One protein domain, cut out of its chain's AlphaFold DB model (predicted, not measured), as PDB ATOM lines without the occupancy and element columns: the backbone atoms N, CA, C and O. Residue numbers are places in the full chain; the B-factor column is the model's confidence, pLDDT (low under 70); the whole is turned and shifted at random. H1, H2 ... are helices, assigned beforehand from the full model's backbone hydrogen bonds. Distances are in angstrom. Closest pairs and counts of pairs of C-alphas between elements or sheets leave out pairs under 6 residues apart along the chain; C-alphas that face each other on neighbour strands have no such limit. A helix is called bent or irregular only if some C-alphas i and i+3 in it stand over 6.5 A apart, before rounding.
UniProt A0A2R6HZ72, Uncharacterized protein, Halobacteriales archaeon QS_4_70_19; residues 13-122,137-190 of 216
ATOM      1  N   SER A  13      33.959 140.864 -59.502       90.62
ATOM      2  CA  SER A  13      35.163 141.559 -59.032       90.62
ATOM      3  C   SER A  13      34.846 142.688 -58.046       90.62
ATOM      4  O   SER A  13      35.567 142.844 -57.059       90.62
ATOM      5  N   GLY A  14      33.766 143.444 -58.267       91.69
ATOM      6  CA  GLY A  14      33.288 144.479 -57.351       91.69
ATOM      7  C   GLY A  14      32.864 143.903 -56.001       91.69
ATOM      8  O   GLY A  14      33.316 144.382 -54.961       91.69
ATOM      9  N   ALA A  15      32.086 142.817 -56.013       92.75
ATOM     10  CA  ALA A  15      31.679 142.114 -54.798       92.75
ATOM     11  C   ALA A  15      32.894 141.598 -54.010       92.75
ATOM     12  O   ALA A  15      32.983 141.827 -52.805       92.75
ATOM     13  N   ARG A  16      33.890 140.989 -54.675       92.62
ATOM     14  CA  ARG A  16      35.136 140.549 -54.013       92.62
ATOM     15  C   ARG A  16      35.884 141.698 -53.335       92.62
ATOM     16  O   ARG A  16      36.279 141.558 -52.180       92.62
ATOM     17  N   LYS A  17      36.044 142.839 -54.017       95.06
ATOM     18  CA  LYS A  17      36.696 144.031 -53.446       95.06
ATOM     19  C   LYS A  17      35.945 144.557 -52.223       95.06
ATOM     20  O   LYS A  17      36.571 144.836 -51.205       95.06
ATOM     21  N   LEU A  18      34.615 144.647 -52.297       96.00
ATOM     22  CA  LEU A  18      33.798 145.098 -51.170       96.00
ATOM     23  C   LEU A  18      33.825 144.116 -49.997       96.00
ATOM     24  O   LEU A  18      33.900 144.562 -48.860       96.00
ATOM     25  N   ARG A  19      33.835 142.799 -50.236       95.56
ATOM     26  CA  ARG A  19      34.010 141.805 -49.163       95.56
ATOM     27  C   ARG A  19      35.358 141.946 -48.479       95.56
ATOM     28  O   ARG A  19      35.414 141.912 -47.255       95.56
ATOM     29  N   PHE A  20      36.425 142.114 -49.257       95.94
ATOM     30  CA  PHE A  20      37.750 142.354 -48.698       95.94
ATOM     31  C   PHE A  20      37.744 143.616 -47.830       95.94
ATOM     32  O   PHE A  20      38.146 143.557 -46.672       95.94
ATOM     33  N   LEU A  21      37.194 144.723 -48.340       96.94
ATOM     34  CA  LEU A  21      37.047 145.962 -47.578       96.94
ATOM     35  C   LEU A  21      36.205 145.768 -46.307       96.94
ATOM     36  O   LEU A  21      36.593 146.246 -45.248       96.94
ATOM     37  N   ALA A  22      35.094 145.032 -46.383       97.38
ATOM     38  CA  ALA A  22      34.247 144.727 -45.233       97.38
ATOM     39  C   ALA A  22      35.019 143.969 -44.147       97.38
ATOM     40  O   ALA A  22      34.923 144.323 -42.977       97.38
ATOM     41  N   VAL A  23      35.817 142.967 -44.532       97.38
ATOM     42  CA  VAL A  23      36.687 142.224 -43.609       97.38
ATOM     43  C   VAL A  23      37.686 143.162 -42.932       97.38
ATOM     44  O   VAL A  23      37.847 143.074 -41.717       97.38
ATOM     45  N   GLN A  24      38.309 144.084 -43.676       97.88
ATOM     46  CA  GLN A  24      39.241 145.057 -43.092       97.88
ATOM     47  C   GLN A  24      38.538 146.016 -42.123       97.88
ATOM     48  O   GLN A  24      38.998 146.188 -40.999       97.88
ATOM     49  N   LEU A  25      37.410 146.607 -42.527       98.00
ATOM     50  CA  LEU A  25      36.678 147.579 -41.711       98.00
ATOM     51  C   LEU A  25      36.124 146.939 -40.436       98.00
ATOM     52  O   LEU A  25      36.383 147.419 -39.338       98.00
ATOM     53  N   VAL A  26      35.402 145.823 -40.567       98.00
ATOM     54  CA  VAL A  26      34.805 145.118 -39.423       98.00
ATOM     55  C   VAL A  26      35.891 144.523 -38.525       98.00
ATOM     56  O   VAL A  26      35.772 144.586 -37.302       98.00
ATOM     57  N   GLY A  27      36.976 144.004 -39.109       97.94
ATOM     58  CA  GLY A  27      38.141 143.539 -38.361       97.94
ATOM     59  C   GLY A  27      38.808 144.663 -37.565       97.94
ATOM     60  O   GLY A  27      39.087 144.487 -36.381       97.94
ATOM     61  N   ALA A  28      38.996 145.838 -38.169       97.31
ATOM     62  CA  ALA A  28      39.536 147.010 -37.483       97.31
ATOM     63  C   ALA A  28      38.630 147.462 -36.326       97.31
ATOM     64  O   ALA A  28      39.128 147.680 -35.222       97.31
ATOM     65  N   VAL A  29      37.307 147.522 -36.534       97.62
ATOM     66  CA  VAL A  29      36.334 147.806 -35.461       97.62
ATOM     67  C   VAL A  29      36.483 146.802 -34.317       97.62
ATOM     68  O   VAL A  29      36.564 147.209 -33.157       97.62
ATOM     69  N   ALA A  30      36.565 145.504 -34.630       98.06
ATOM     70  CA  ALA A  30      36.719 144.453 -33.627       98.06
ATOM     71  C   ALA A  30      38.001 144.622 -32.805       98.06
ATOM     72  O   ALA A  30      37.956 144.516 -31.582       98.06
ATOM     73  N   VAL A  31      39.126 144.930 -33.457       97.25
ATOM     74  CA  VAL A  31      40.413 145.164 -32.784       97.25
ATOM     75  C   VAL A  31      40.350 146.396 -31.887       97.25
ATOM     76  O   VAL A  31      40.759 146.311 -30.733       97.25
ATOM     77  N   VAL A  32      39.809 147.520 -32.369       95.12
ATOM     78  CA  VAL A  32      39.671 148.746 -31.564       95.12
ATOM     79  C   VAL A  32      38.841 148.479 -30.309       95.12
ATOM     80  O   VAL A  32      39.269 148.822 -29.206       95.12
ATOM     81  N   HIS A  33      37.690 147.818 -30.452       95.50
ATOM     82  CA  HIS A  33      36.835 147.471 -29.315       95.50
ATOM     83  C   HIS A  33      37.545 146.518 -28.357       95.50
ATOM     84  O   HIS A  33      37.576 146.765 -27.152       95.50
ATOM     85  N   LEU A  34      38.181 145.471 -28.884       96.81
ATOM     86  CA  LEU A  34      38.870 144.488 -28.064       96.81
ATOM     87  C   LEU A  34      40.025 145.111 -27.280       96.81
ATOM     88  O   LEU A  34      40.126 144.862 -26.086       96.81
ATOM     89  N   VAL A  35      40.858 145.945 -27.909       95.06
ATOM     90  CA  VAL A  35      41.965 146.640 -27.235       95.06
ATOM     91  C   VAL A  35      41.427 147.548 -26.135       95.06
ATOM     92  O   VAL A  35      41.850 147.425 -24.991       95.06
ATOM     93  N   VAL A  36      40.448 148.404 -26.442       92.44
ATOM     94  CA  VAL A  36      39.861 149.316 -25.448       92.44
ATOM     95  C   VAL A  36      39.243 148.547 -24.275       92.44
ATOM     96  O   VAL A  36      39.467 148.906 -23.121       92.44
ATOM     97  N   GLY A  37      38.486 147.483 -24.554       95.19
ATOM     98  CA  GLY A  37      37.850 146.665 -23.524       95.19
ATOM     99  C   GLY A  37      38.861 145.881 -22.686       95.19
ATOM    100  O   GLY A  37      38.817 145.924 -21.460       95.19
ATOM    101  N   VAL A  38      39.815 145.197 -23.324       96.25
ATOM    102  CA  VAL A  38      40.830 144.388 -22.630       96.25
ATOM    103  C   VAL A  38      41.759 145.257 -21.795       96.25
ATOM    104  O   VAL A  38      42.054 144.870 -20.669       96.25
ATOM    105  N   THR A  39      42.181 146.429 -22.278       94.19
ATOM    106  CA  THR A  39      42.970 147.362 -21.462       94.19
ATOM    107  C   THR A  39      42.188 147.798 -20.224       94.19
ATOM    108  O   THR A  39      42.723 147.721 -19.121       94.19
ATOM    109  N   GLY A  40      40.905 148.148 -20.367       92.81
ATOM    110  CA  GLY A  40      40.058 148.490 -19.221       92.81
ATOM    111  C   GLY A  40      39.881 147.329 -18.232       92.81
ATOM    112  O   GLY A  40      39.952 147.531 -17.023       92.81
ATOM    113  N   LEU A  41      39.693 146.097 -18.722       94.62
ATOM    114  CA  LEU A  41      39.635 144.913 -17.859       94.62
ATOM    115  C   LEU A  41      40.968 144.671 -17.154       94.62
ATOM    116  O   LEU A  41      40.976 144.420 -15.955       94.62
ATOM    117  N   ALA A  42      42.086 144.768 -17.871       96.50
ATOM    118  CA  ALA A  42      43.413 144.586 -17.303       96.50
ATOM    119  C   ALA A  42      43.684 145.600 -16.184       96.50
ATOM    120  O   ALA A  42      44.181 145.208 -15.133       96.50
ATOM    121  N   GLU A  43      43.288 146.863 -16.358       94.81
ATOM    122  CA  GLU A  43      43.354 147.884 -15.308       94.81
ATOM    123  C   GLU A  43      42.495 147.504 -14.092       94.81
ATOM    124  O   GLU A  43      42.976 147.542 -12.961       94.81
ATOM    125  N   ILE A  44      41.245 147.078 -14.299       94.50
ATOM    126  CA  ILE A  44      40.355 146.638 -13.210       94.50
ATOM    127  C   ILE A  44      40.963 145.454 -12.444       94.50
ATOM    128  O   ILE A  44      40.961 145.456 -11.211       94.50
ATOM    129  N   LEU A  45      41.492 144.453 -13.154       96.00
ATOM    130  CA  LEU A  45      42.125 143.283 -12.544       96.00
ATOM    131  C   LEU A  45      43.408 143.656 -11.796       96.00
ATOM    132  O   LEU A  45      43.578 143.234 -10.655       96.00
ATOM    133  N   ALA A  46      44.283 144.458 -12.404       97.12
ATOM    134  CA  ALA A  46      45.552 144.874 -11.807       97.12
ATOM    135  C   ALA A  46      45.359 145.655 -10.499       97.12
ATOM    136  O   ALA A  46      46.203 145.585  -9.612       97.12
ATOM    137  N   ASN A  47      44.230 146.355 -10.359       96.12
ATOM    138  CA  ASN A  47      43.871 147.090  -9.146       96.12
ATOM    139  C   ASN A  47      43.003 146.276  -8.165       96.12
ATOM    140  O   ASN A  47      42.552 146.814  -7.158       96.12
ATOM    141  N   GLY A  48      42.732 144.993  -8.439       95.81
ATOM    142  CA  GLY A  48      41.911 144.140  -7.570       95.81
ATOM    143  C   GLY A  48      40.428 144.534  -7.515       95.81
ATOM    144  O   GLY A  48      39.720 144.152  -6.586       95.81
ATOM    145  N   LEU A  49      39.935 145.283  -8.504       95.88
ATOM    146  CA  LEU A  49      38.601 145.894  -8.496       95.88
ATOM    147  C   LEU A  49      37.526 145.055  -9.197       95.88
ATOM    148  O   LEU A  49      36.400 145.521  -9.349       95.88
ATOM    149  N   LEU A  50      37.830 143.826  -9.628       95.12
ATOM    150  CA  LEU A  50      36.899 143.025 -10.433       95.12
ATOM    151  C   LEU A  50      35.550 142.797  -9.730       95.12
ATOM    152  O   LEU A  50      34.505 142.951 -10.358       95.12
ATOM    153  N   GLY A  51      35.563 142.483  -8.431       94.81
ATOM    154  CA  GLY A  51      34.336 142.270  -7.656       94.81
ATOM    155  C   GLY A  51      33.469 143.529  -7.567       94.81
ATOM    156  O   GLY A  51      32.275 143.478  -7.864       94.81
ATOM    157  N   ALA A  52      34.076 144.671  -7.229       92.75
ATOM    158  CA  ALA A  52      33.382 145.959  -7.180       92.75
ATOM    159  C   ALA A  52      32.855 146.358  -8.564       92.75
ATOM    160  O   ALA A  52      31.713 146.778  -8.709       92.75
ATOM    161  N   TYR A  53      33.649 146.149  -9.613       92.69
ATOM    162  CA  TYR A  53      33.222 146.433 -10.973       92.69
ATOM    163  C   TYR A  53      31.988 145.619 -11.377       92.69
ATOM    164  O   TYR A  53      31.007 146.201 -11.826       92.69
ATOM    165  N   LEU A  54      31.989 144.302 -11.164       93.25
ATOM    166  CA  LEU A  54      30.869 143.442 -11.560       93.25
ATOM    167  C   LEU A  54      29.591 143.670 -10.740       93.25
ATOM    168  O   LEU A  54      28.506 143.381 -11.236       93.25
ATOM    169  N   THR A  55      29.705 144.167  -9.507       91.31
ATOM    170  CA  THR A  55      28.555 144.334  -8.600       91.31
ATOM    171  C   THR A  55      28.030 145.762  -8.510       91.31
ATOM    172  O   THR A  55      26.844 145.946  -8.258       91.31
ATOM    173  N   GLN A  56      28.886 146.764  -8.718       87.50
ATOM    174  CA  GLN A  56      28.555 148.177  -8.512       87.50
ATOM    175  C   GLN A  56      28.692 148.980  -9.807       87.50
ATOM    176  O   GLN A  56      27.784 149.713 -10.177       87.50
ATOM    177  N   TYR A  57      29.797 148.805 -10.538       86.12
ATOM    178  CA  TYR A  57      30.157 149.732 -11.618       86.12
ATOM    179  C   TYR A  57      29.843 149.242 -13.031       86.12
ATOM    180  O   TYR A  57      30.031 149.994 -13.984       86.12
ATOM    181  N   VAL A  58      29.370 148.008 -13.212       86.75
ATOM    182  CA  VAL A  58      29.157 147.443 -14.553       86.75
ATOM    183  C   VAL A  58      28.094 148.208 -15.345       86.75
ATOM    184  O   VAL A  58      28.223 148.336 -16.556       86.75
ATOM    185  N   PHE A  59      27.086 148.774 -14.680       83.19
ATOM    186  CA  PHE A  59      26.054 149.590 -15.332       83.19
ATOM    187  C   PHE A  59      26.479 151.048 -15.527       83.19
ATOM    188  O   PHE A  59      26.044 151.685 -16.484       83.19
ATOM    189  N   GLU A  60      27.371 151.557 -14.676       81.06
ATOM    190  CA  GLU A  60      27.948 152.900 -14.809       81.06
ATOM    191  C   GLU A  60      29.040 152.953 -15.881       81.06
ATOM    192  O   GLU A  60      29.248 153.970 -16.534       81.06
ATOM    193  N   ARG A  61      29.780 151.853 -16.056       84.06
ATOM    194  CA  ARG A  61      30.920 151.742 -16.973       84.06
ATOM    195  C   ARG A  61      30.829 150.471 -17.829       84.06
ATOM    196  O   ARG A  61      31.795 149.709 -17.892       84.06
ATOM    197  N   PRO A  62      29.714 150.249 -18.553       88.12
ATOM    198  CA  PRO A  62      29.459 148.991 -19.262       88.12
ATOM    199  C   PRO A  62      30.410 148.766 -20.438       88.12
ATOM    200  O   PRO A  62      30.612 147.631 -20.875       88.12
ATOM    201  N   ARG A  63      31.018 149.849 -20.942       89.75
ATOM    202  CA  ARG A  63      31.898 149.861 -22.115       89.75
ATOM    203  C   ARG A  63      32.960 148.773 -22.054       89.75
ATOM    204  O   ARG A  63      33.159 148.085 -23.045       89.75
ATOM    205  N   THR A  64      33.616 148.612 -20.908       92.19
ATOM    206  CA  THR A  64      34.750 147.701 -20.753       92.19
ATOM    207  C   THR A  64      34.363 146.254 -21.069       92.19
ATOM    208  O   THR A  64      34.980 145.634 -21.931       92.19
ATOM    209  N   LEU A  65      33.295 145.732 -20.454       94.12
ATOM    210  CA  LEU A  65      32.830 144.369 -20.745       94.12
ATOM    211  C   LEU A  65      32.204 144.254 -22.126       94.12
ATOM    212  O   LEU A  65      32.505 143.300 -22.846       94.12
ATOM    213  N   LEU A  66      31.337 145.206 -22.490       94.12
ATOM    214  CA  LEU A  66      30.627 145.156 -23.762       94.12
ATOM    215  C   LEU A  66      31.616 145.096 -24.921       94.12
ATOM    216  O   LEU A  66      31.478 144.221 -25.764       94.12
ATOM    217  N   PHE A  67      32.641 145.950 -24.913       95.56
ATOM    218  CA  PHE A  67      33.620 146.038 -25.991       95.56
ATOM    219  C   PHE A  67      34.508 144.793 -26.074       95.56
ATOM    220  O   PHE A  67      34.824 144.340 -27.174       95.56
ATOM    221  N   THR A  68      34.886 144.199 -24.937       96.62
ATOM    222  CA  THR A  68      35.640 142.938 -24.937       96.62
ATOM    223  C   THR A  68      34.812 141.802 -25.522       96.62
ATOM    224  O   THR A  68      35.258 141.125 -26.449       96.62
ATOM    225  N   VAL A  69      33.601 141.589 -24.999       97.12
ATOM    226  CA  VAL A  69      32.739 140.479 -25.427       97.12
ATOM    227  C   VAL A  69      32.355 140.639 -26.893       97.12
ATOM    228  O   VAL A  69      32.431 139.681 -27.664       97.12
ATOM    229  N   SER A  70      31.988 141.850 -27.305       97.19
ATOM    230  CA  SER A  70      31.574 142.124 -28.675       97.19
ATOM    231  C   SER A  70      32.740 142.040 -29.664       97.19
ATOM    232  O   SER A  70      32.573 141.466 -30.739       97.19
ATOM    233  N   GLY A  71      33.937 142.514 -29.301       97.31
ATOM    234  CA  GLY A  71      35.148 142.360 -30.110       97.31
ATOM    235  C   GLY A  71      35.471 140.888 -30.382       97.31
ATOM    236  O   GLY A  71      35.671 140.499 -31.534       97.31
ATOM    237  N   VAL A  72      35.423 140.041 -29.345       98.19
ATOM    238  CA  VAL A  72      35.589 138.583 -29.489       98.19
ATOM    239  C   VAL A  72      34.490 137.981 -30.367       98.19
ATOM    240  O   VAL A  72      34.788 137.186 -31.260       98.19
ATOM    241  N   ALA A  73      33.230 138.369 -30.156       98.12
ATOM    242  CA  ALA A  73      32.101 137.859 -30.930       98.12
ATOM    243  C   ALA A  73      32.211 138.200 -32.427       98.12
ATOM    244  O   ALA A  73      31.937 137.340 -33.266       98.12
ATOM    245  N   ILE A  74      32.664 139.410 -32.777       98.06
ATOM    246  CA  ILE A  74      32.895 139.802 -34.174       98.06
ATOM    247  C   ILE A  74      33.982 138.924 -34.801       98.06
ATOM    248  O   ILE A  74      33.753 138.343 -35.862       98.06
ATOM    249  N   LEU A  75      35.138 138.772 -34.141       98.12
ATOM    250  CA  LEU A  75      36.230 137.932 -34.650       98.12
ATOM    251  C   LEU A  75      35.782 136.475 -34.827       98.12
ATOM    252  O   LEU A  75      36.059 135.856 -35.856       98.12
ATOM    253  N   ALA A  76      35.027 135.937 -33.866       97.94
ATOM    254  CA  ALA A  76      34.447 134.603 -33.962       97.94
ATOM    255  C   ALA A  76      33.472 134.483 -35.148       97.94
ATOM    256  O   ALA A  76      33.537 133.505 -35.895       97.94
ATOM    257  N   GLY A  77      32.618 135.486 -35.373       96.44
ATOM    258  CA  GLY A  77      31.710 135.553 -36.520       96.44
ATOM    259  C   GLY A  77      32.443 135.618 -37.864       96.44
ATOM    260  O   GLY A  77      32.057 134.928 -38.812       96.44
ATOM    261  N   MET A  78      33.544 136.370 -37.942       95.81
ATOM    262  CA  MET A  78      34.409 136.422 -39.126       95.81
ATOM    263  C   MET A  78      35.032 135.052 -39.416       95.81
ATOM    264  O   MET A  78      34.949 134.563 -40.542       95.81
ATOM    265  N   VAL A  79      35.583 134.388 -38.396       95.81
ATOM    266  CA  VAL A  79      36.146 133.033 -38.520       95.81
ATOM    267  C   VAL A  79      35.071 132.013 -38.905       95.81
ATOM    268  O   VAL A  79      35.318 131.149 -39.746       95.81
ATOM    269  N   ALA A  80      33.874 132.098 -38.323       94.50
ATOM    270  CA  ALA A  80      32.753 131.231 -38.674       94.50
ATOM    271  C   ALA A  80      32.326 131.424 -40.137       94.50
ATOM    272  O   ALA A  80      32.086 130.438 -40.832       94.50
ATOM    273  N   THR A  81      32.301 132.669 -40.618       93.69
ATOM    274  CA  THR A  81      32.004 132.998 -42.020       93.69
ATOM    275  C   THR A  81      33.069 132.429 -42.953       93.69
ATOM    276  O   THR A  81      32.730 131.712 -43.886       93.69
ATOM    277  N   ALA A  82      34.354 132.659 -42.660       91.19
ATOM    278  CA  ALA A  82      35.469 132.177 -43.481       91.19
ATOM    279  C   ALA A  82      35.556 130.641 -43.555       91.19
ATOM    280  O   ALA A  82      36.074 130.094 -44.523       91.19
ATOM    281  N   ARG A  83      35.048 129.942 -42.531       90.75
ATOM    282  CA  ARG A  83      34.952 128.473 -42.480       90.75
ATOM    283  C   ARG A  83      33.641 127.921 -43.049       90.75
ATOM    284  O   ARG A  83      33.359 126.744 -42.851       90.75
ATOM    285  N   GLY A  84      32.802 128.762 -43.652       89.12
ATOM    286  CA  GLY A  84      31.500 128.364 -44.189       89.12
ATOM    287  C   GLY A  84      30.466 127.918 -43.157       89.12
ATOM    288  O   GLY A  84      29.432 127.370 -43.514       89.12
ATOM    289  N   ARG A  85      30.696 128.185 -41.866       92.12
ATOM    290  CA  ARG A  85      29.737 127.884 -40.789       92.12
ATOM    291  C   ARG A  85      28.658 128.952 -40.639       92.12
ATOM    292  O   ARG A  85      27.656 128.723 -39.969       92.12
ATOM    293  N   LEU A  86      28.867 130.124 -41.236       90.81
ATOM    294  CA  LEU A  86      27.916 131.227 -41.242       90.81
ATOM    295  C   LEU A  86      27.699 131.713 -42.676       90.81
ATOM    296  O   LEU A  86      28.625 132.207 -43.317       90.81
ATOM    297  N   ALA A  87      26.465 131.590 -43.170       91.56
ATOM    298  CA  ALA A  87      26.093 132.076 -44.495       91.56
ATOM    299  C   ALA A  87      26.329 133.591 -44.613       91.56
ATOM    300  O   ALA A  87      25.998 134.343 -43.691       91.56
ATOM    301  N   ARG A  88      26.823 134.052 -45.771       92.12
ATOM    302  CA  ARG A  88      27.179 135.465 -46.017       92.12
ATOM    303  C   ARG A  88      26.051 136.429 -45.678       92.12
ATOM    304  O   ARG A  88      26.283 137.398 -44.964       92.12
ATOM    305  N   ARG A  89      24.817 136.125 -46.101       94.38
ATOM    306  CA  ARG A  89      23.638 136.943 -45.769       94.38
ATOM    307  C   ARG A  89      23.500 137.175 -44.266       94.38
ATOM    308  O   ARG A  89      23.291 138.300 -43.823       94.38
ATOM    309  N   ARG A  90      23.619 136.097 -43.483       95.19
ATOM    310  CA  ARG A  90      23.531 136.154 -42.019       95.19
ATOM    311  C   ARG A  90      24.719 136.910 -41.439       95.19
ATOM    312  O   ARG A  90      24.512 137.738 -40.564       95.19
ATOM    313  N   ALA A  91      25.927 136.683 -41.951       96.00
ATOM    314  CA  ALA A  91      27.116 137.418 -41.529       96.00
ATOM    315  C   ALA A  91      26.972 138.934 -41.752       96.00
ATOM    316  O   ALA A  91      27.281 139.707 -40.850       96.00
ATOM    317  N   TYR A  92      26.444 139.365 -42.904       96.94
ATOM    318  CA  TYR A  92      26.216 140.785 -43.196       96.94
ATOM    319  C   TYR A  92      25.178 141.393 -42.262       96.94
ATOM    320  O   TYR A  92      25.444 142.427 -41.663       96.94
ATOM    321  N   LEU A  93      24.038 140.725 -42.073       97.69
ATOM    322  CA  LEU A  93      22.987 141.204 -41.172       97.69
ATOM    323  C   LEU A  93      23.458 141.285 -39.716       97.69
ATOM    324  O   LEU A  93      23.196 142.281 -39.049       97.69
ATOM    325  N   LEU A  94      24.172 140.266 -39.227       97.69
ATOM    326  CA  LEU A  94      24.726 140.267 -37.872       97.69
ATOM    327  C   LEU A  94      25.784 141.360 -37.708       97.69
ATOM    328  O   LEU A  94      25.736 142.103 -36.733       97.69
ATOM    329  N   GLY A  95      26.691 141.506 -38.678       97.94
ATOM    330  CA  GLY A  95      27.677 142.585 -38.690       97.94
ATOM    331  C   GLY A  95      27.012 143.960 -38.659       97.94
ATOM    332  O   GLY A  95      27.343 144.777 -37.807       97.94
ATOM    333  N   MET A  96      26.013 144.195 -39.515       98.44
ATOM    334  CA  MET A  96      25.234 145.435 -39.517       98.44
ATOM    335  C   MET A  96      24.533 145.674 -38.179       98.44
ATOM    336  O   MET A  96      24.578 146.787 -37.670       98.44
ATOM    337  N   GLY A  97      23.917 144.643 -37.597       98.31
ATOM    338  CA  GLY A  97      23.251 144.741 -36.299       98.31
ATOM    339  C   GLY A  97      24.211 145.153 -35.184       98.31
ATOM    340  O   GLY A  97      23.893 146.047 -34.402       98.31
ATOM    341  N   VAL A  98      25.410 144.567 -35.146       97.75
ATOM    342  CA  VAL A  98      26.446 144.930 -34.167       97.75
ATOM    343  C   VAL A  98      26.932 146.368 -34.381       97.75
ATOM    344  O   VAL A  98      26.932 147.145 -33.430       97.75
ATOM    345  N   LEU A  99      27.271 146.759 -35.615       97.94
ATOM    346  CA  LEU A  99      27.726 148.127 -35.913       97.94
ATOM    347  C   LEU A  99      26.645 149.174 -35.610       97.94
ATOM    348  O   LEU A  99      26.928 150.202 -35.001       97.94
ATOM    349  N   ALA A 100      25.390 148.904 -35.973       98.00
ATOM    350  CA  ALA A 100      24.271 149.781 -35.644       98.00
ATOM    351  C   ALA A 100      24.065 149.896 -34.127       98.00
ATOM    352  O   ALA A 100      23.779 150.984 -33.635       98.00
ATOM    353  N   THR A 101      24.258 148.805 -33.378       96.75
ATOM    354  CA  THR A 101      24.183 148.820 -31.910       96.75
ATOM    355  C   THR A 101      25.245 149.734 -31.306       96.75
ATOM    356  O   THR A 101      24.928 150.484 -30.386       96.75
ATOM    357  N   TYR A 102      26.474 149.736 -31.831       95.31
ATOM    358  CA  TYR A 102      27.509 150.669 -31.373       95.31
ATOM    359  C   TYR A 102      27.142 152.120 -31.649       95.31
ATOM    360  O   TYR A 102      27.218 152.940 -30.739       95.31
ATOM    361  N   LEU A 103      26.661 152.426 -32.855       95.44
ATOM    362  CA  LEU A 103      26.271 153.786 -33.228       95.44
ATOM    363  C   LEU A 103      25.091 154.294 -32.391       95.44
ATOM    364  O   LEU A 103      25.135 155.402 -31.861       95.44
ATOM    365  N   VAL A 104      24.046 153.478 -32.227       94.75
ATOM    366  CA  VAL A 104      22.896 153.812 -31.372       94.75
ATOM    367  C   VAL A 104      23.334 153.946 -29.917       94.75
ATOM    368  O   VAL A 104      22.931 154.896 -29.249       94.75
ATOM    369  N   GLY A 105      24.188 153.041 -29.437       92.00
ATOM    370  CA  GLY A 105      24.763 153.099 -28.098       92.00
ATOM    371  C   GLY A 105      25.577 154.372 -27.875       92.00
ATOM    372  O   GLY A 105      25.402 155.014 -26.848       92.00
ATOM    373  N   TRP A 106      26.395 154.783 -28.845       91.56
ATOM    374  CA  TRP A 106      27.167 156.026 -28.809       91.56
ATOM    375  C   TRP A 106      26.250 157.250 -28.738       91.56
ATOM    376  O   TRP A 106      26.425 158.098 -27.864       91.56
ATOM    377  N   VAL A 107      25.223 157.311 -29.596       90.88
ATOM    378  CA  VAL A 107      24.241 158.404 -29.566       90.88
ATOM    379  C   VAL A 107      23.535 158.437 -28.217       90.88
ATOM    380  O   VAL A 107      23.482 159.491 -27.591       90.88
ATOM    381  N   ALA A 108      23.026 157.299 -27.740       88.38
ATOM    382  CA  ALA A 108      22.326 157.217 -26.463       88.38
ATOM    383  C   ALA A 108      23.234 157.620 -25.292       88.38
ATOM    384  O   ALA A 108      22.822 158.405 -24.439       88.38
ATOM    385  N   TRP A 109      24.484 157.149 -25.291       87.38
ATOM    386  CA  TRP A 109      25.493 157.456 -24.278       87.38
ATOM    387  C   TRP A 109      25.753 158.958 -24.141       87.38
ATOM    388  O   TRP A 109      25.801 159.476 -23.028       87.38
ATOM    389  N   HIS A 110      25.864 159.660 -25.269       83.88
ATOM    390  CA  HIS A 110      26.160 161.095 -25.316       83.88
ATOM    391  C   HIS A 110      24.915 161.998 -25.355       83.88
ATOM    392  O   HIS A 110      25.040 163.213 -25.515       83.88
ATOM    393  N   THR A 111      23.711 161.431 -25.236       82.88
ATOM    394  CA  THR A 111      22.458 162.200 -25.201       82.88
ATOM    395  C   THR A 111      21.633 161.852 -23.970       82.88
ATOM    396  O   THR A 111      21.659 162.577 -22.986       82.88
ATOM    397  N   VAL A 112      20.901 160.741 -24.018       82.50
ATOM    398  CA  VAL A 112      19.887 160.385 -23.019       82.50
ATOM    399  C   VAL A 112      20.466 159.709 -21.781       82.50
ATOM    400  O   VAL A 112      19.842 159.755 -20.728       82.50
ATOM    401  N   LEU A 113      21.636 159.074 -21.888       79.62
ATOM    402  CA  LEU A 113      22.274 158.388 -20.760       79.62
ATOM    403  C   LEU A 113      23.261 159.274 -19.996       79.62
ATOM    404  O   LEU A 113      23.745 158.844 -18.951       79.62
ATOM    405  N   ASP A 114      23.569 160.462 -20.524       77.56
ATOM    406  CA  ASP A 114      24.514 161.435 -19.968       77.56
ATOM    407  C   ASP A 114      25.787 160.789 -19.403       77.56
ATOM    408  O   ASP A 114      26.072 160.815 -18.206       77.56
ATOM    409  N   HIS A 115      26.526 160.101 -20.274       80.12
ATOM    410  CA  HIS A 115      27.763 159.408 -19.914       80.12
ATOM    411  C   HIS A 115      27.608 158.345 -18.804       80.12
ATOM    412  O   HIS A 115      28.577 158.023 -18.116       80.12
ATOM    413  N   GLY A 116      26.404 157.783 -18.653       68.62
ATOM    414  CA  GLY A 116      26.079 156.725 -17.696       68.62
ATOM    415  C   GLY A 116      25.428 157.217 -16.402       68.62
ATOM    416  O   GLY A 116      24.966 156.386 -15.621       68.62
ATOM    417  N   LEU A 117      25.319 158.534 -16.185       71.69
ATOM    418  CA  LEU A 117      24.737 159.098 -14.963       71.69
ATOM    419  C   LEU A 117      23.275 158.676 -14.770       71.69
ATOM    420  O   LEU A 117      22.873 158.309 -13.666       71.69
ATOM    421  N   ALA A 118      22.506 158.640 -15.863       70.69
ATOM    422  CA  ALA A 118      21.108 158.220 -15.830       70.69
ATOM    423  C   ALA A 118      20.944 156.739 -15.431       70.69
ATOM    424  O   ALA A 118      19.966 156.374 -14.783       70.69
ATOM    425  N   LEU A 119      21.906 155.877 -15.788       70.19
ATOM    426  CA  LEU A 119      21.894 154.454 -15.421       70.19
ATOM    427  C   LEU A 119      22.336 154.221 -13.971       70.19
ATOM    428  O   LEU A 119      21.921 153.241 -13.359       70.19
ATOM    429  N   ALA A 120      23.141 155.130 -13.420       69.00
ATOM    430  CA  ALA A 120      23.598 155.109 -12.033       69.00
ATOM    431  C   ALA A 120      22.537 155.614 -11.031       69.00
ATOM    432  O   ALA A 120      22.810 155.712  -9.836       69.00
ATOM    433  N   GLY A 121      21.339 155.986 -11.499       65.06
ATOM    434  CA  GLY A 121      20.302 156.600 -10.664       65.06
ATOM    435  C   GLY A 121      20.604 158.048 -10.264       65.06
ATOM    436  O   GLY A 121      19.920 158.598  -9.402       65.06
ATOM    437  N   GLY A 122      21.612 158.677 -10.881       60.88
ATOM    438  CA  GLY A 122      21.872 160.100 -10.722       60.88
ATOM    439  C   GLY A 122      20.819 160.924 -11.458       60.88
ATOM    440  O   GLY A 122      20.445 160.607 -12.589       60.88
ATOM    441  N   LEU A 137      20.478 166.291 -30.629       84.44
ATOM    442  CA  LEU A 137      21.309 165.363 -31.394       84.44
ATOM    443  C   LEU A 137      22.357 166.090 -32.254       84.44
ATOM    444  O   LEU A 137      23.494 165.637 -32.347       84.44
ATOM    445  N   LEU A 138      21.990 167.223 -32.862       84.62
ATOM    446  CA  LEU A 138      22.889 167.990 -33.725       84.62
ATOM    447  C   LEU A 138      24.066 168.595 -32.953       84.62
ATOM    448  O   LEU A 138      25.200 168.463 -33.410       84.62
ATOM    449  N   ALA A 139      23.842 169.199 -31.781       83.69
ATOM    450  CA  ALA A 139      24.955 169.710 -30.981       83.69
ATOM    451  C   ALA A 139      25.831 168.579 -30.432       83.69
ATOM    452  O   ALA A 139      27.052 168.731 -30.392       83.69
ATOM    453  N   THR A 140      25.245 167.435 -30.058       84.50
ATOM    454  CA  THR A 140      26.018 166.255 -29.639       84.50
ATOM    455  C   THR A 140      26.906 165.749 -30.772       84.50
ATOM    456  O   THR A 140      28.106 165.580 -30.572       84.50
ATOM    457  N   LEU A 141      26.360 165.566 -31.979       86.00
ATOM    458  CA  LEU A 141      27.141 165.157 -33.151       86.00
ATOM    459  C   LEU A 141      28.267 166.149 -33.451       86.00
ATOM    460  O   LEU A 141      29.394 165.743 -33.731       86.00
ATOM    461  N   PHE A 142      27.981 167.446 -33.366       87.12
ATOM    462  CA  PHE A 142      28.990 168.465 -33.620       87.12
ATOM    463  C   PHE A 142      30.138 168.399 -32.599       87.12
ATOM    464  O   PHE A 142      31.293 168.241 -32.986       87.12
ATOM    465  N   SER A 143      29.816 168.434 -31.306       84.56
ATOM    466  CA  SER A 143      30.802 168.489 -30.213       84.56
ATOM    467  C   SER A 143      31.554 167.177 -29.968       84.56
ATOM    468  O   SER A 143      32.708 167.199 -29.553       84.56
ATOM    469  N   HIS A 144      30.933 166.021 -30.223       84.50
ATOM    470  CA  HIS A 144      31.517 164.715 -29.888       84.50
ATOM    471  C   HIS A 144      32.040 163.938 -31.098       84.50
ATOM    472  O   HIS A 144      32.726 162.930 -30.923       84.50
ATOM    473  N   TYR A 145      31.755 164.398 -32.318       86.44
ATOM    474  CA  TYR A 145      32.265 163.769 -33.534       86.44
ATOM    475  C   TYR A 145      32.915 164.773 -34.489       86.44
ATOM    476  O   TYR A 145      34.086 164.606 -34.821       86.44
ATOM    477  N   VAL A 146      32.205 165.828 -34.904       87.31
ATOM    478  CA  VAL A 146      32.706 166.754 -35.940       87.31
ATOM    479  C   VAL A 146      33.923 167.539 -35.461       87.31
ATOM    480  O   VAL A 146      34.956 167.527 -36.122       87.31
ATOM    481  N   GLU A 147      33.840 168.201 -34.313       86.38
ATOM    482  CA  GLU A 147      34.946 168.989 -33.768       86.38
ATOM    483  C   GLU A 147      36.166 168.108 -33.413       86.38
ATOM    484  O   GLU A 147      37.276 168.408 -33.864       86.38
ATOM    485  N   PRO A 148      36.001 166.950 -32.741       84.81
ATOM    486  CA  PRO A 148      37.058 165.947 -32.600       84.81
ATOM    487  C   PRO A 148      37.689 165.480 -33.921       84.81
ATOM    488  O   PRO A 148      38.901 165.267 -33.995       84.81
ATOM    489  N   LEU A 149      36.896 165.320 -34.982       84.75
ATOM    490  CA  LEU A 149      37.397 164.939 -36.301       84.75
ATOM    491  C   LEU A 149      38.223 166.066 -36.925       84.75
ATOM    492  O   LEU A 149      39.343 165.828 -37.371       84.75
ATOM    493  N   LEU A 150      37.705 167.294 -36.922       85.12
ATOM    494  CA  LEU A 150      38.399 168.461 -37.468       85.12
ATOM    495  C   LEU A 150      39.707 168.740 -36.724       85.12
ATOM    496  O   LEU A 150      40.728 168.999 -37.359       85.12
ATOM    497  N   THR A 151      39.702 168.626 -35.395       83.38
ATOM    498  CA  THR A 151      40.916 168.774 -34.578       83.38
ATOM    499  C   THR A 151      41.937 167.685 -34.891       83.38
ATOM    500  O   THR A 151      43.114 167.991 -35.060       83.38
ATOM    501  N   THR A 152      41.501 166.434 -35.057       80.88
ATOM    502  CA  THR A 152      42.371 165.317 -35.455       80.88
ATOM    503  C   THR A 152      42.992 165.532 -36.840       80.88
ATOM    504  O   THR A 152      44.193 165.327 -37.018       80.88
ATOM    505  N   LEU A 153      42.202 165.979 -37.820       80.94
ATOM    506  CA  LEU A 153      42.684 166.270 -39.175       80.94
ATOM    507  C   LEU A 153      43.640 167.472 -39.198       80.94
ATOM    508  O   LEU A 153      44.668 167.429 -39.870       80.94
ATOM    509  N   GLY A 154      43.335 168.522 -38.432       78.56
ATOM    510  CA  GLY A 154      44.200 169.695 -38.288       78.56
ATOM    511  C   GLY A 154      45.533 169.365 -37.612       78.56
ATOM    512  O   GLY A 154      46.581 169.799 -38.081       78.56
ATOM    513  N   ALA A 155      45.503 168.540 -36.562       76.38
ATOM    514  CA  ALA A 155      46.680 168.036 -35.852       76.38
ATOM    515  C   ALA A 155      47.606 167.206 -36.758       76.38
ATOM    516  O   ALA A 155      48.827 167.369 -36.728       76.38
ATOM    517  N   ALA A 156      47.029 166.361 -37.620       68.12
ATOM    518  CA  ALA A 156      47.781 165.591 -38.610       68.12
ATOM    519  C   ALA A 156      48.495 166.488 -39.642       68.12
ATOM    520  O   ALA A 156      49.575 166.135 -40.111       68.12
ATOM    521  N   GLY A 157      47.923 167.653 -39.968       69.50
ATOM    522  CA  GLY A 157      48.536 168.643 -40.860       69.50
ATOM    523  C   GLY A 157      49.555 169.570 -40.187       69.50
ATOM    524  O   GLY A 157      50.417 170.114 -40.871       69.50
ATOM    525  N   SER A 158      49.478 169.751 -38.865       71.44
ATOM    526  CA  SER A 158      50.320 170.691 -38.106       71.44
ATOM    527  C   SER A 158      51.465 170.035 -37.325       71.44
ATOM    528  O   SER A 158      52.253 170.738 -36.695       71.44
ATOM    529  N   GLY A 159      51.560 168.701 -37.324       57.56
ATOM    530  CA  GLY A 159      52.594 167.954 -36.596       57.56
ATOM    531  C   GLY A 159      52.445 167.982 -35.069       57.56
ATOM    532  O   GLY A 159      53.327 167.500 -34.361       57.56
ATOM    533  N   THR A 160      51.340 168.526 -34.544       62.91
ATOM    534  CA  THR A 160      51.050 168.550 -33.103       62.91
ATOM    535  C   THR A 160      50.238 167.308 -32.731       62.91
ATOM    536  O   THR A 160      49.150 167.132 -33.277       62.91
ATOM    537  N   PRO A 161      50.698 166.435 -31.814       57.66
ATOM    538  CA  PRO A 161      49.951 165.232 -31.453       57.66
ATOM    539  C   PRO A 161      48.608 165.572 -30.789       57.66
ATOM    540  O   PRO A 161      48.565 166.268 -29.776       57.66
ATOM    541  N   GLY A 162      47.506 165.054 -31.338       66.25
ATOM    542  CA  GLY A 162      46.202 165.073 -30.669       66.25
ATOM    543  C   GLY A 162      46.113 164.050 -29.526       66.25
ATOM    544  O   GLY A 162      46.980 163.192 -29.359       66.25
ATOM    545  N   SER A 163      45.025 164.091 -28.749       78.50
ATOM    546  CA  SER A 163      44.733 163.055 -27.747       78.50
ATOM    547  C   SER A 163      44.461 161.715 -28.438       78.50
ATOM    548  O   SER A 163      43.483 161.579 -29.175       78.50
ATOM    549  N   GLY A 164      45.284 160.696 -28.165       76.56
ATOM    550  CA  GLY A 164      45.103 159.350 -28.727       76.56
ATOM    551  C   GLY A 164      43.724 158.747 -28.422       76.56
ATOM    552  O   GLY A 164      43.167 158.023 -29.244       76.56
ATOM    553  N   ARG A 165      43.116 159.114 -27.285       76.56
ATOM    554  CA  ARG A 165      41.751 158.707 -26.920       76.56
ATOM    555  C   ARG A 165      40.697 159.355 -27.825       76.56
ATOM    556  O   ARG A 165      39.746 158.682 -28.214       76.56
ATOM    557  N   THR A 166      40.876 160.628 -28.172       78.94
ATOM    558  CA  THR A 166      39.984 161.354 -29.090       78.94
ATOM    559  C   THR A 166      40.090 160.788 -30.504       78.94
ATOM    560  O   THR A 166      39.067 160.467 -31.106       78.94
ATOM    561  N   LEU A 167      41.319 160.564 -30.984       83.25
ATOM    562  CA  LEU A 167      41.579 159.931 -32.280       83.25
ATOM    563  C   LEU A 167      40.910 158.552 -32.374       83.25
ATOM    564  O   LEU A 167      40.196 158.285 -33.336       83.25
ATOM    565  N   LEU A 168      41.098 157.692 -31.366       84.75
ATOM    566  CA  LEU A 168      40.484 156.361 -31.335       84.75
ATOM    567  C   LEU A 168      38.953 156.424 -31.335       84.75
ATOM    568  O   LEU A 168      38.318 155.612 -32.002       84.75
ATOM    569  N   GLY A 169      38.359 157.387 -30.622       85.62
ATOM    570  CA  GLY A 169      36.908 157.588 -30.610       85.62
ATOM    571  C   GLY A 169      36.353 157.934 -31.994       85.62
ATOM    572  O   GLY A 169      35.463 157.246 -32.490       85.62
ATOM    573  N   VAL A 170      36.923 158.952 -32.644       87.56
ATOM    574  CA  VAL A 170      36.508 159.393 -33.987       87.56
ATOM    575  C   VAL A 170      36.747 158.305 -35.031       87.56
ATOM    576  O   VAL A 170      35.872 158.032 -35.858       87.56
ATOM    577  N   ALA A 171      37.914 157.660 -34.985       89.56
ATOM    578  CA  ALA A 171      38.251 156.574 -35.893       89.56
ATOM    579  C   ALA A 171      37.261 155.409 -35.755       89.56
ATOM    580  O   ALA A 171      36.796 154.902 -36.772       89.56
ATOM    581  N   SER A 172      36.883 155.030 -34.526       92.50
ATOM    582  CA  SER A 172      35.913 153.951 -34.287       92.50
ATOM    583  C   SER A 172      34.568 154.245 -34.950       92.50
ATOM    584  O   SER A 172      34.129 153.469 -35.793       92.50
ATOM    585  N   VAL A 173      33.967 155.408 -34.667       92.88
ATOM    586  CA  VAL A 173      32.659 155.790 -35.236       92.88
ATOM    587  C   VAL A 173      32.722 155.872 -36.767       92.88
ATOM    588  O   VAL A 173      31.808 155.423 -37.460       92.88
ATOM    589  N   THR A 174      33.828 156.383 -37.318       93.94
ATOM    590  CA  THR A 174      34.037 156.450 -38.773       93.94
ATOM    591  C   THR A 174      34.091 155.053 -39.400       93.94
ATOM    592  O   THR A 174      33.449 154.802 -40.422       93.94
ATOM    593  N   LEU A 175      34.837 154.129 -38.785       96.75
ATOM    594  CA  LEU A 175      34.947 152.740 -39.233       96.75
ATOM    595  C   LEU A 175      33.612 151.994 -39.119       96.75
ATOM    596  O   LEU A 175      33.275 151.221 -40.013       96.75
ATOM    597  N   GLU A 176      32.839 152.243 -38.062       97.81
ATOM    598  CA  GLU A 176      31.510 151.660 -37.858       97.81
ATOM    599  C   GLU A 176      30.523 152.110 -38.943       97.81
ATOM    600  O   GLU A 176      29.866 151.270 -39.560       97.81
ATOM    601  N   LEU A 177      30.468 153.414 -39.240       97.50
ATOM    602  CA  LEU A 177      29.639 153.958 -40.322       97.50
ATOM    603  C   LEU A 177      30.054 153.400 -41.686       97.50
ATOM    604  O   LEU A 177      29.207 152.932 -42.451       97.50
ATOM    605  N   ALA A 178      31.355 153.403 -41.987       97.94
ATOM    606  CA  ALA A 178      31.876 152.865 -43.241       97.94
ATOM    607  C   ALA A 178      31.570 151.366 -43.381       97.94
ATOM    608  O   ALA A 178      31.111 150.919 -44.434       97.94
ATOM    609  N   GLY A 179      31.775 150.592 -42.313       98.12
ATOM    610  CA  GLY A 179      31.461 149.168 -42.266       98.12
ATOM    611  C   GLY A 179      29.975 148.905 -42.499       98.12
ATOM    612  O   GLY A 179      29.629 148.045 -43.310       98.12
ATOM    613  N   LEU A 180      29.093 149.682 -41.864       98.25
ATOM    614  CA  LEU A 180      27.645 149.555 -42.019       98.25
ATOM    615  C   LEU A 180      27.208 149.805 -43.469       98.25
ATOM    616  O   LEU A 180      26.427 149.028 -44.021       98.25
ATOM    617  N   VAL A 181      27.758 150.842 -44.110       98.19
ATOM    618  CA  VAL A 181      27.494 151.151 -45.523       98.19
ATOM    619  C   VAL A 181      27.985 150.025 -46.432       98.19
ATOM    620  O   VAL A 181      27.223 149.541 -47.267       98.19
ATOM    621  N   VAL A 182      29.228 149.563 -46.264       98.06
ATOM    622  CA  VAL A 182      29.804 148.499 -47.105       98.06
ATOM    623  C   VAL A 182      29.022 147.191 -46.964       98.06
ATOM    624  O   VAL A 182      28.722 146.548 -47.973       98.06
ATOM    625  N   LEU A 183      28.639 146.806 -45.744       97.94
ATOM    626  CA  LEU A 183      27.809 145.622 -45.516       97.94
ATOM    627  C   LEU A 183      26.410 145.775 -46.124       97.94
ATOM    628  O   LEU A 183      25.904 144.816 -46.698       97.94
ATOM    629  N   GLY A 184      25.809 146.967 -46.066       97.50
ATOM    630  CA  GLY A 184      24.532 147.251 -46.726       97.50
ATOM    631  C   GLY A 184      24.612 147.138 -48.253       97.50
ATOM    632  O   GLY A 184      23.723 146.562 -48.882       97.50
ATOM    633  N   LEU A 185      25.707 147.619 -48.854       96.38
ATOM    634  CA  LEU A 185      25.970 147.461 -50.288       96.38
ATOM    635  C   LEU A 185      26.138 145.986 -50.674       96.38
ATOM    636  O   LEU A 185      25.562 145.547 -51.670       96.38
ATOM    637  N   LEU A 186      26.875 145.209 -49.875       95.88
ATOM    638  CA  LEU A 186      27.023 143.764 -50.072       95.88
ATOM    639  C   LEU A 186      25.692 143.024 -49.905       95.88
ATOM    640  O   LEU A 186      25.349 142.196 -50.740       95.88
ATOM    641  N   LEU A 187      24.906 143.353 -48.880       95.69
ATOM    642  CA  LEU A 187      23.593 142.750 -48.649       95.69
ATOM    643  C   LEU A 187      22.649 142.948 -49.842       95.69
ATOM    644  O   LEU A 187      21.842 142.069 -50.134       95.69
ATOM    645  N   ARG A 188      22.750 144.095 -50.523       94.88
ATOM    646  CA  ARG A 188      21.911 144.434 -51.677       94.88
ATOM    647  C   ARG A 188      22.419 143.854 -52.997       94.88
ATOM    648  O   ARG A 188      21.599 143.544 -53.852       94.88
ATOM    649  N   GLY A 189      23.734 143.797 -53.199       93.44
ATOM    650  CA  GLY A 189      24.317 143.600 -54.530       93.44
ATOM    651  C   GLY A 189      25.232 142.392 -54.686       93.44
ATOM    652  O   GLY A 189      25.756 142.198 -55.777       93.44
ATOM    653  N   ASP A 190      25.489 141.612 -53.635       93.50
ATOM    654  CA  ASP A 190      26.369 140.448 -53.712       93.50
ATOM    655  C   ASP A 190      25.696 139.265 -54.452       93.50
ATOM    656  O   ASP A 190      24.769 138.663 -53.906       93.50
TER     657      ASP A 190
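AT A GLANCE: This is residues 13 to 122 and 137 to 190 of the 216 residues of an uncharacterized protein of Halobacteriales archaeon QS_4_70_19 (UniProt A0A2R6HZ72). Four long helices, H1, H3, H4 and H6, make a ring-like up-and-down bundle, each running against the one before it in the chain. A short helix, H2, crosses one end of the bundle, and a bent helix, H5, crosses outside it over the first turns of H6. The printed part has 164 residues with six named helices, H1 to H6 in chain order, and no named strand, and its class is all helix. The whole is compact, with a radius of gyration of the C-alphas of 17.4 A, and spans 50 by 42 by 30 A.

HOW THE PARTS SIT: H1, residues 13 to 46, is the longest helix and touches H3, residues 63 to 82; their closest C-alphas, those of Gly 37 and Thr 64, are 4.3 A apart. They run opposite ways at a shallow tilt of 34.7 degrees, only just short of steep. H1 also touches H6, residues 164 to 189, with the C-alphas of Leu 25 and Gly 179 closest at 5.5 A; they run opposite ways at 35.5 degrees, only just a steep tilt. H6 is the hub, touching three helices. It touches H4, residues 88 to 109, with the C-alphas of Met 96 and Leu 180 closest at 5.4 A; they run opposite ways at 37 degrees, only just a steep tilt. H3 and H4 form a helical hairpin at a shallow tilt of 14 degrees, touching through residues 74 to 81 and 88 to 95 alone, with the C-alphas of Thr 81 and Ala 91 closest at 6.6 A. H2, residues 50 to 57, is close to H1 but not clearly touching, the C-alphas of Ile 44 and Leu 50 being closest at 5.7 A. H5, residues 137 to 158, was assigned as one helix by its hydrogen bonds but is bent, with C-alphas 144 and 147 6.7 A apart; its arms H5a and H5b stand at a shallow tilt of 32 degrees. H5b touches H6 with residues 148 to 152 alone, the C-alphas of Leu 149 and Val 170 closest at 6.1 A, only just about perpendicular at 71 degrees. H5a and H6 are only just apart, with closest C-alphas at 8.4 A. In H1, H2, H3, H4, H5a, H5b and H6 every O i to N i+4 pair is within hydrogen-bond range.

IN THESE COORDINATES: H1 runs 48.5 A from C-alpha 13 at (35.163, 141.559, -59.032). H3 is 28.0 A long, H4 31.0 A and H6 36.7 A, ending at C-alpha 189 at (24.317, 143.600, -54.530). Arm H5a is residues 137 to 144 and H5b residues 147 to 158. H2 is neither bent nor irregular, but only just: C-alphas 54 and 57 are 6.3 A apart.

THE WHOLE: The two C-alphas farthest apart, those of Ser 13 and Gly 122, are 53.4 A apart. Residues 123 to 136 are cut out, with 21.3 A between C-alphas 122 and 137; the link from H4 to H5 runs across this cut. The links printed whole are tight. Residues 110 to 122 hold no named element. Mean pLDDT of the printed part is 89.8; it is under 70 at residues 116, 120 to 122, 156 to 157 and 159 to 162.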